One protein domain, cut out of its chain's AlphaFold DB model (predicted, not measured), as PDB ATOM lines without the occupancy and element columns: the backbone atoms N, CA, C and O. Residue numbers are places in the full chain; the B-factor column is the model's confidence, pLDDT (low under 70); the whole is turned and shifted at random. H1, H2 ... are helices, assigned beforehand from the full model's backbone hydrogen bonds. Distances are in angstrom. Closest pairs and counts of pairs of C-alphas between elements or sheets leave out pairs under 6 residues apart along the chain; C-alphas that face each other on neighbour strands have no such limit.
ATOM      1  N   VAL A 448     246.501 245.307 238.340       66.62
ATOM      2  CA  VAL A 448     245.575 246.090 239.175       66.62
ATOM      3  C   VAL A 448     244.748 247.041 238.309       66.62
ATOM      4  O   VAL A 448     243.531 247.092 238.468       66.62
ATOM      5  N   ARG A 449     245.381 247.728 237.349       66.69
ATOM      6  CA  ARG A 449     244.696 248.615 236.394       66.69
ATOM      7  C   ARG A 449     243.780 247.867 235.429       66.69
ATOM      8  O   ARG A 449     242.713 248.373 235.111       66.69
ATOM      9  N   LEU A 450     244.144 246.655 235.003       70.56
ATOM     10  CA  LEU A 450     243.291 245.834 234.129       70.56
ATOM     11  C   LEU A 450     241.925 245.525 234.774       70.56
ATOM     12  O   LEU A 450     240.897 245.517 234.095       70.56
ATOM     13  N   VAL A 451     241.933 245.281 236.087       71.88
ATOM     14  CA  VAL A 451     240.762 244.901 236.891       71.88
ATOM     15  C   VAL A 451     240.061 246.122 237.511       71.88
ATOM     16  O   VAL A 451     238.967 245.989 238.052       71.88
ATOM     17  N   ASP A 452     240.620 247.330 237.408       74.88
ATOM     18  CA  ASP A 452     240.028 248.561 237.950       74.88
ATOM     19  C   ASP A 452     238.614 248.803 237.376       74.88
ATOM     20  O   ASP A 452     238.467 248.801 236.156       74.88
ATOM     21  N   PRO A 453     237.551 248.958 238.188       67.62
ATOM     22  CA  PRO A 453     236.177 249.080 237.685       67.62
ATOM     23  C   PRO A 453     235.896 250.366 236.895       67.62
ATOM     24  O   PRO A 453     234.921 250.401 236.144       67.62
ATOM     25  N   VAL A 454     236.719 251.408 237.039       64.81
ATOM     26  CA  VAL A 454     236.552 252.687 236.334       64.81
ATOM     27  C   VAL A 454     237.401 252.708 235.061       64.81
ATOM     28  O   VAL A 454     236.879 252.949 233.967       64.81
ATOM     29  N   GLU A 455     238.693 252.400 235.202       63.66
ATOM     30  CA  GLU A 455     239.715 252.572 234.153       63.66
ATOM     31  C   GLU A 455     240.104 251.268 233.422       63.66
ATOM     32  O   GLU A 455     240.827 251.306 232.425       63.66
ATOM     33  N   GLY A 456     239.656 250.108 233.913       66.69
ATOM     34  CA  GLY A 456     240.028 248.785 233.401       66.69
ATOM     35  C   GLY A 456     239.102 248.218 232.318       66.69
ATOM     36  O   GLY A 456     238.273 248.907 231.720       66.69
ATOM     37  N   CYS A 457     239.233 246.914 232.056       66.94
ATOM     38  CA  CYS A 457     238.459 246.217 231.022       66.94
ATOM     39  C   CYS A 457     236.944 246.178 231.323       66.94
ATOM     40  O   CYS A 457     236.554 246.240 232.489       66.94
ATOM     41  N   PRO A 458     236.060 246.029 230.317       64.81
ATOM     42  CA  PRO A 458     234.631 245.794 230.552       64.81
ATOM     43  C   PRO A 458     234.368 244.510 231.352       64.81
ATOM     44  O   PRO A 458     235.136 243.551 231.250       64.81
ATOM     45  N   ASP A 459     233.269 244.485 232.113       74.06
ATOM     46  CA  ASP A 459     232.861 243.312 232.903       74.06
ATOM     47  C   ASP A 459     232.674 242.069 232.021       74.06
ATOM     48  O   ASP A 459     233.211 241.022 232.363       74.06
ATOM     49  N   ASP A 460     232.047 242.208 230.848       67.62
ATOM     50  CA  ASP A 460     231.816 241.105 229.897       67.62
ATOM     51  C   ASP A 460     233.129 240.480 229.394       67.62
ATOM     52  O   ASP A 460     233.264 239.261 229.286       67.62
ATOM     53  N   VAL A 461     234.138 241.320 229.121       67.88
ATOM     54  CA  VAL A 461     235.464 240.879 228.658       67.88
ATOM     55  C   VAL A 461     236.195 240.145 229.780       67.88
ATOM     56  O   VAL A 461     236.792 239.097 229.541       67.88
ATOM     57  N   LEU A 462     236.119 240.652 231.016       73.38
ATOM     58  CA  LEU A 462     236.698 239.970 232.173       73.38
ATOM     59  C   LEU A 462     235.961 238.662 232.486       73.38
ATOM     60  O   LEU A 462     236.626 237.658 232.719       73.38
ATOM     61  N   ALA A 463     234.629 238.631 232.426       75.06
ATOM     62  CA  ALA A 463     233.836 237.413 232.585       75.06
ATOM     63  C   ALA A 463     234.213 236.365 231.524       75.06
ATOM     64  O   ALA A 463     234.446 235.204 231.861       75.06
ATOM     65  N   HIS A 464     234.388 236.773 230.262       73.44
ATOM     66  CA  HIS A 464     234.859 235.881 229.206       73.44
ATOM     67  C   HIS A 464     236.286 235.367 229.465       73.44
ATOM     68  O   HIS A 464     236.508 234.157 229.423       73.44
ATOM     69  N   CYS A 465     237.238 236.229 229.841       74.75
ATOM     70  CA  CYS A 465     238.586 235.798 230.231       74.75
ATOM     71  C   CYS A 465     238.574 234.825 231.425       74.75
ATOM     72  O   CYS A 465     239.327 233.852 231.433       74.75
ATOM     73  N   LEU A 466     237.709 235.057 232.417       78.94
ATOM     74  CA  LEU A 466     237.551 234.174 233.574       78.94
ATOM     75  C   LEU A 466     236.850 232.853 233.225       78.94
ATOM     76  O   LEU A 466     237.123 231.856 233.888       78.94
ATOM     77  N   SER A 467     236.023 232.800 232.175       75.69
ATOM     78  CA  SER A 467     235.377 231.559 231.713       75.69
ATOM     79  C   SER A 467     236.370 230.509 231.188       75.69
ATOM     80  O   SER A 467     236.114 229.313 231.310       75.69
ATOM     81  N   PHE A 468     237.540 230.937 230.694       78.25
ATOM     82  CA  PHE A 468     238.643 230.039 230.326       78.25
ATOM     83  C   PHE A 468     239.487 229.574 231.523       78.25
ATOM     84  O   PHE A 468     240.257 228.622 231.395       78.25
ATOM     85  N   LEU A 469     239.378 230.228 232.685       80.50
ATOM     86  CA  LEU A 469     240.066 229.795 233.899       80.50
ATOM     87  C   LEU A 469     239.203 228.786 234.669       80.50
ATOM     88  O   LEU A 469     238.010 229.036 234.862       80.50
ATOM     89  N   PRO A 470     239.782 227.691 235.204       80.00
ATOM     90  CA  PRO A 470     239.043 226.776 236.064       80.00
ATOM     91  C   PRO A 470     238.432 227.537 237.243       80.00
ATOM     92  O   PRO A 470     239.142 228.248 237.952       80.00
ATOM     93  N   ALA A 471     237.134 227.364 237.498       79.88
ATOM     94  CA  ALA A 471     236.416 228.149 238.510       79.88
ATOM     95  C   ALA A 471     237.058 228.069 239.917       79.88
ATOM     96  O   ALA A 471     237.063 229.038 240.675       79.88
ATOM     97  N   LEU A 472     237.683 226.930 240.249       74.69
ATOM     98  CA  LEU A 472     238.471 226.722 241.474       74.69
ATOM     99  C   LEU A 472     239.599 227.757 241.670       74.69
ATOM    100  O   LEU A 472     239.943 228.091 242.805       74.69
ATOM    101  N   GLU A 473     240.157 228.281 240.578       82.56
ATOM    102  CA  GLU A 473     241.259 229.245 240.566       82.56
ATOM    103  C   GLU A 473     240.780 230.691 240.749       82.56
ATOM    104  O   GLU A 473     241.550 231.532 241.217       82.56
ATOM    105  N   HIS A 474     239.503 230.994 240.477       84.25
ATOM    106  CA  HIS A 474     238.945 232.352 240.597       84.25
ATOM    107  C   HIS A 474     239.115 232.921 242.013       84.25
ATOM    108  O   HIS A 474     239.379 234.108 242.192       84.25
ATOM    109  N   GLY A 475     239.055 232.061 243.036       78.00
ATOM    110  CA  GLY A 475     239.308 232.449 244.425       78.00
ATOM    111  C   GLY A 475     240.738 232.943 244.687       78.00
ATOM    112  O   GLY A 475     240.927 233.806 245.545       78.00
ATOM    113  N   LYS A 476     241.740 232.460 243.936       81.50
ATOM    114  CA  LYS A 476     243.148 232.868 244.096       81.50
ATOM    115  C   LYS A 476     243.399 234.293 243.595       81.50
ATOM    116  O   LYS A 476     244.309 234.955 244.087       81.50
ATOM    117  N   LEU A 477     242.551 234.818 242.709       75.06
ATOM    118  CA  LEU A 477     242.649 236.195 242.203       75.06
ATOM    119  C   LEU A 477     242.455 237.251 243.317       75.06
ATOM    120  O   LEU A 477     243.093 238.305 243.289       75.06
ATOM    121  N   ARG A 478     241.666 236.940 244.365       71.94
ATOM    122  CA  ARG A 478     241.533 237.768 245.590       71.94
ATOM    123  C   ARG A 478     242.765 237.715 246.508       71.94
ATOM    124  O   ARG A 478     242.845 238.501 247.458       71.94
ATOM    125  N   CYS A 479     243.704 236.798 246.274       73.94
ATOM    126  CA  CYS A 479     244.922 236.629 247.075       73.94
ATOM    127  C   CYS A 479     246.139 237.376 246.503       73.94
ATOM    128  O   CYS A 479     247.146 237.462 247.195       73.94
ATOM    129  N   ILE A 480     246.044 237.938 245.290       76.31
ATOM    130  CA  ILE A 480     247.157 238.628 244.614       76.31
ATOM    131  C   ILE A 480     247.527 239.940 245.331       76.31
ATOM    132  O   ILE A 480     248.691 240.171 245.640       76.31
ATOM    133  N   ASN A 481     246.548 240.812 245.592       78.69
ATOM    134  CA  ASN A 481     246.750 242.102 246.257       78.69
ATOM    135  C   ASN A 481     245.440 242.547 246.944       78.69
ATOM    136  O   ASN A 481     244.347 242.148 246.543       78.69
ATOM    137  N   THR A 482     245.521 243.405 247.963       81.56
ATOM    138  CA  THR A 482     244.343 244.067 248.544       81.56
ATOM    139  C   THR A 482     243.664 244.985 247.529       81.56
ATOM    140  O   THR A 482     242.440 245.006 247.458       81.56
ATOM    141  N   LYS A 483     244.435 245.674 246.675       79.50
ATOM    142  CA  LYS A 483     243.872 246.514 245.605       79.50
ATOM    143  C   LYS A 483     243.041 245.700 244.606       79.50
ATOM    144  O   LYS A 483     241.887 246.041 244.380       79.50
ATOM    145  N   THR A 484     243.579 244.593 244.077       79.62
ATOM    146  CA  THR A 484     242.853 243.742 243.109       79.62
ATOM    147  C   THR A 484     241.598 243.133 243.720       79.62
ATOM    148  O   THR A 484     240.571 243.062 243.055       79.62
ATOM    149  N   ARG A 485     241.656 242.730 244.997       81.56
ATOM    150  CA  ARG A 485     240.492 242.245 245.746       81.56
ATOM    151  C   ARG A 485     239.367 243.281 245.777       81.56
ATOM    152  O   ARG A 485     238.245 242.939 245.422       81.56
ATOM    153  N   ASN A 486     239.677 244.524 246.140       83.06
ATOM    154  CA  ASN A 486     238.689 245.602 246.198       83.06
ATOM    155  C   ASN A 486     238.092 245.890 244.807       83.06
ATOM    156  O   ASN A 486     236.878 246.024 244.681       83.06
ATOM    157  N   SER A 487     238.921 245.913 243.757       83.06
ATOM    158  CA  SER A 487     238.462 246.088 242.371       83.06
ATOM    159  C   SER A 487     237.538 244.951 241.909       83.06
ATOM    160  O   SER A 487     236.507 245.213 241.295       83.06
ATOM    161  N   PHE A 488     237.842 243.693 242.256       84.12
ATOM    162  CA  PHE A 488     236.953 242.555 241.987       84.12
ATOM    163  C   PHE A 488     235.649 242.607 242.794       84.12
ATOM    164  O   PHE A 488     234.615 242.182 242.288       84.12
ATOM    165  N   GLU A 489     235.666 243.106 244.029       83.31
ATOM    166  CA  GLU A 489     234.466 243.216 244.869       83.31
ATOM    167  C   GLU A 489     233.485 244.289 244.375       83.31
ATOM    168  O   GLU A 489     232.285 244.150 244.601       83.31
ATOM    169  N   GLN A 490     233.973 245.307 243.660       83.69
ATOM    170  CA  GLN A 490     233.161 246.377 243.066       83.69
ATOM    171  C   GLN A 490     232.502 245.990 241.725       83.69
ATOM    172  O   GLN A 490     231.545 246.640 241.307       83.69
ATOM    173  N   ARG A 491     232.966 244.927 241.054       82.38
ATOM    174  CA  ARG A 491     232.460 244.471 239.743       82.38
ATOM    175  C   ARG A 491     231.331 243.449 239.870       82.38
ATOM    176  O   ARG A 491     231.484 242.273 239.549       82.38
ATOM    177  N   GLU A 492     230.192 243.886 240.401       83.69
ATOM    178  CA  GLU A 492     229.074 242.981 240.700       83.69
ATOM    179  C   GLU A 492     228.471 242.298 239.461       83.69
ATOM    180  O   GLU A 492     228.057 241.142 239.559       83.69
ATOM    181  N   VAL A 493     228.439 242.977 238.307       81.38
ATOM    182  CA  VAL A 493     227.808 242.467 237.077       81.38
ATOM    183  C   VAL A 493     228.628 241.324 236.472       81.38
ATOM    184  O   VAL A 493     228.059 240.278 236.165       81.38
ATOM    185  N   MET A 494     229.960 241.446 236.421       86.75
ATOM    186  CA  MET A 494     230.860 240.349 236.024       86.75
ATOM    187  C   MET A 494     230.595 239.054 236.818       86.75
ATOM    188  O   MET A 494     230.454 237.976 236.240       86.75
ATOM    189  N   TRP A 495     230.491 239.135 238.150       86.50
ATOM    190  CA  TRP A 495     230.256 237.945 238.980       86.50
ATOM    191  C   TRP A 495     228.841 237.373 238.829       86.50
ATOM    192  O   TRP A 495     228.660 236.170 239.017       86.50
ATOM    193  N   GLN A 496     227.848 238.193 238.466       84.12
ATOM    194  CA  GLN A 496     226.513 237.710 238.096       84.12
ATOM    195  C   GLN A 496     226.547 236.927 236.778       84.12
ATOM    196  O   GLN A 496     225.976 235.842 236.714       84.12
ATOM    197  N   GLN A 497     227.257 237.424 235.759       83.25
ATOM    198  CA  GLN A 497     227.409 236.747 234.462       83.25
ATOM    199  C   GLN A 497     228.131 235.395 234.573       83.25
ATOM    200  O   GLN A 497     227.812 234.461 233.844       83.25
ATOM    201  N   LEU A 498     229.074 235.269 235.511       85.56
ATOM    202  CA  LEU A 498     229.773 234.012 235.796       85.56
ATOM    203  C   LEU A 498     228.921 232.974 236.549       85.56
ATOM    204  O   LEU A 498     229.340 231.819 236.651       85.56
ATOM    205  N   CYS A 499     227.760 233.343 237.106       84.56
ATOM    206  CA  CYS A 499     226.902 232.409 237.839       84.56
ATOM    207  C   CYS A 499     226.182 231.436 236.882       84.56
ATOM    208  O   CYS A 499     225.418 231.882 236.026       84.56
ATOM    209  N   PRO A 500     226.329 230.108 237.055       85.00
ATOM    210  CA  PRO A 500     225.574 229.120 236.288       85.00
ATOM    211  C   PRO A 500     224.050 229.257 236.428       85.00
ATOM    212  O   PRO A 500     223.526 229.528 237.512       85.00
ATOM    213  N   SER A 501     223.322 228.973 235.346       82.50
ATOM    214  CA  SER A 501     221.860 229.125 235.265       82.50
ATOM    215  C   SER A 501     221.063 228.202 236.199       82.50
ATOM    216  O   SER A 501     219.909 228.494 236.507       82.50
ATOM    217  N   HIS A 502     221.657 227.108 236.690       85.25
ATOM    218  CA  HIS A 502     221.022 226.199 237.653       85.25
ATOM    219  C   HIS A 502     221.108 226.674 239.112       85.25
ATOM    220  O   HIS A 502     220.545 226.030 240.001       85.25
ATOM    221  N   TRP A 503     221.805 227.778 239.398       86.81
ATOM    222  CA  TRP A 503     221.899 228.324 240.750       86.81
ATOM    223  C   TRP A 503     220.679 229.177 241.112       86.81
ATOM    224  O   TRP A 503     220.338 230.153 240.451       86.81
ATOM    225  N   THR A 504     220.058 228.875 242.254       85.88
ATOM    226  CA  THR A 504     219.002 229.715 242.835       85.88
ATOM    227  C   THR A 504     219.610 230.966 243.478       85.88
ATOM    228  O   THR A 504     220.006 230.942 244.650       85.88
ATOM    229  N   LEU A 505     219.715 232.053 242.715       87.12
ATOM    230  CA  LEU A 505     220.291 233.316 243.182       87.12
ATOM    231  C   LEU A 505     219.304 234.101 244.079       87.12
ATOM    232  O   LEU A 505     218.111 234.177 243.775       87.12
ATOM    233  N   PRO A 506     219.761 234.701 245.196       84.88
ATOM    234  CA  PRO A 506     218.906 235.516 246.054       84.88
ATOM    235  C   PRO A 506     218.611 236.877 245.407       84.88
ATOM    236  O   PRO A 506     219.528 237.576 244.989       84.88
ATOM    237  N   ARG A 507     217.343 237.320 245.427       77.75
ATOM    238  CA  ARG A 507     216.925 238.638 244.888       77.75
ATOM    239  C   ARG A 507     217.664 239.838 245.502       77.75
ATOM    240  O   ARG A 507     217.738 240.889 244.877       77.75
ATOM    241  N   ARG A 508     218.156 239.704 246.737       81.50
ATOM    242  CA  ARG A 508     219.051 240.658 247.412       81.50
ATOM    243  C   ARG A 508     220.087 239.860 248.214       81.50
ATOM    244  O   ARG A 508     219.719 239.298 249.251       81.50
ATOM    245  N   PRO A 509     221.342 239.730 247.750       83.69
ATOM    246  CA  PRO A 509     222.371 239.028 248.505       83.69
ATOM    247  C   PRO A 509     222.776 239.839 249.750       83.69
ATOM    248  O   PRO A 509     222.790 241.065 249.735       83.69
ATOM    249  N   ARG A 510     223.114 239.151 250.851       82.94
ATOM    250  CA  ARG A 510     223.664 239.777 252.079       82.94
ATOM    251  C   ARG A 510     225.193 239.947 252.049       82.94
ATOM    252  O   ARG A 510     225.782 240.344 253.046       82.94
ATOM    253  N   LYS A 511     225.823 239.563 250.942       85.56
ATOM    254  CA  LYS A 511     227.263 239.632 250.661       85.56
ATOM    255  C   LYS A 511     227.436 240.238 249.270       85.56
ATOM    256  O   LYS A 511     226.479 240.200 248.497       85.56
ATOM    257  N   SER A 512     228.632 240.713 248.927       86.31
ATOM    258  CA  SER A 512     228.922 241.100 247.541       86.31
ATOM    259  C   SER A 512     228.773 239.901 246.597       86.31
ATOM    260  O   SER A 512     228.924 238.741 247.002       86.31
ATOM    261  N   TRP A 513     228.493 240.170 245.322       86.56
ATOM    262  CA  TRP A 513     228.321 239.119 244.315       86.56
ATOM    263  C   TRP A 513     229.564 238.238 244.139       86.56
ATOM    264  O   TRP A 513     229.426 237.025 243.995       86.56
ATOM    265  N   CYS A 514     230.763 238.811 244.283       86.44
ATOM    266  CA  CYS A 514     232.028 238.074 244.329       86.44
ATOM    267  C   CYS A 514     232.041 237.007 245.444       86.44
ATOM    268  O   CYS A 514     232.366 235.840 245.219       86.44
ATOM    269  N   GLU A 515     231.644 237.379 246.665       86.56
ATOM    270  CA  GLU A 515     231.613 236.447 247.795       86.56
ATOM    271  C   GLU A 515     230.472 235.437 247.713       86.56
ATOM    272  O   GLU A 515     230.641 234.287 248.129       86.56
ATOM    273  N   LEU A 516     229.320 235.846 247.172       89.25
ATOM    274  CA  LEU A 516     228.217 234.939 246.883       89.25
ATOM    275  C   LEU A 516     228.685 233.855 245.904       89.25
ATOM    276  O   LEU A 516     228.629 232.679 246.264       89.25
ATOM    277  N   TYR A 517     229.212 234.250 244.738       89.94
ATOM    278  CA  TYR A 517     229.728 233.362 243.695       89.94
ATOM    279  C   TYR A 517     230.734 232.353 244.260       89.94
ATOM    280  O   TYR A 517     230.505 231.145 244.197       89.94
ATOM    281  N   LEU A 518     231.792 232.833 244.926       88.56
ATOM    282  CA  LEU A 518     232.824 231.964 245.500       88.56
ATOM    283  C   LEU A 518     232.279 231.026 246.592       88.56
ATOM    284  O   LEU A 518     232.768 229.905 246.738       88.56
ATOM    285  N   SER A 519     231.269 231.449 247.361       88.94
ATOM    286  CA  SER A 519     230.641 230.596 248.381       88.94
ATOM    287  C   SER A 519     229.708 229.532 247.788       88.94
ATOM    288  O   SER A 519     229.695 228.401 248.275       88.94
ATOM    289  N   LEU A 520     228.973 229.858 246.719       89.06
ATOM    290  CA  LEU A 520     228.114 228.921 245.995       89.06
ATOM    291  C   LEU A 520     228.950 227.893 245.230       89.06
ATOM    292  O   LEU A 520     228.698 226.699 245.372       89.06
ATOM    293  N   LEU A 521     230.000 228.344 244.540       90.25
ATOM    294  CA  LEU A 521     230.973 227.490 243.867       90.25
ATOM    295  C   LEU A 521     231.663 226.532 244.846       90.25
ATOM    296  O   LEU A 521     231.753 225.327 244.600       90.25
ATOM    297  N   ARG A 522     232.120 227.040 246.000       87.81
ATOM    298  CA  ARG A 522     232.697 226.190 247.050       87.81
ATOM    299  C   ARG A 522     231.684 225.149 247.530       87.81
ATOM    300  O   ARG A 522     232.015 223.973 247.587       87.81
ATOM    301  N   ARG A 523     230.440 225.548 247.803       88.56
ATOM    302  CA  ARG A 523     229.374 224.622 248.215       88.56
ATOM    303  C   ARG A 523     229.076 223.561 247.151       88.56
ATOM    304  O   ARG A 523     228.840 222.410 247.500       88.56
TER     305      ARG A 523
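What this domain is: This is residues 448 to 523 of the 679 residues of an uncharacterized protein of Fistulifera solaris (UniProt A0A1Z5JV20). This is a compact cluster of short, mostly crossed helices: H3 and H5 pack on the longest helix, H6, H4 meets an end of H6 at a corner, H2 packs on H5, and H1 packs on H4. A long link, residues 498 to 512, makes a wide loop from H5 back to H6. The printed part has 76 residues with six named helices, H1 to H6 in chain order, and no named strand: the class is all helix. It is compact, with a radius of gyration of the C-alphas of 11.8 A, and spans 32 by 25 by 22 A.

How they stand to each other: Start at the hub, H6, residues 513 to 523. H5, residues 492 to 497, touches it at a steep tilt of 45 degrees, the same way; their closest C-alphas, of Glu 492 and Trp 513, are 5.3 A apart. H3, residues 471 to 477, touches H6 at a steep tilt of 47 degrees, opposite ways, closest at the C-alphas of Gly 475 and Leu 518, 6.6 A. H4, residues 482 to 490, and H6 touch only at their ends, about perpendicular at 84 degrees, with the C-alphas of Glu 489 and Cys 514 closest at 5.7 A. Farther out, H2, residues 459 to 467, touches H5, closest at the C-alphas of Asp 459 and Met 494, 4.7 A. H1, residues 448 to 451, touches H4, closest at the C-alphas of Val 448 and Thr 484, 5.3 A. H2 and H6 are apart. Each O i to N i+4 pair is within hydrogen-bond range in H2, H4, H5 and H6; H3 has 0 of 3, but 3 of 4 O i to N i+3 pairs, and H1 is too short for an i+4 pair.

Where its parts are: Find C-alpha 513 at (228.321, 239.119, 244.315); H6 runs 15.0 A to C-alpha 523 at (229.374, 224.622, 248.215). H4 measures 12.7 A and H2 12.1 A. H1 begins at C-alpha 448, (245.575, 246.090, 239.175).

The domain as a whole: The farthest C-alphas, of Glu 455 and Arg 523, are 33.0 A apart. The printed part has no cut, and its long link is H5 to H6. Look for pLDDT under 70 at residues 448 to 449, 453 to 458 and 460 to 461.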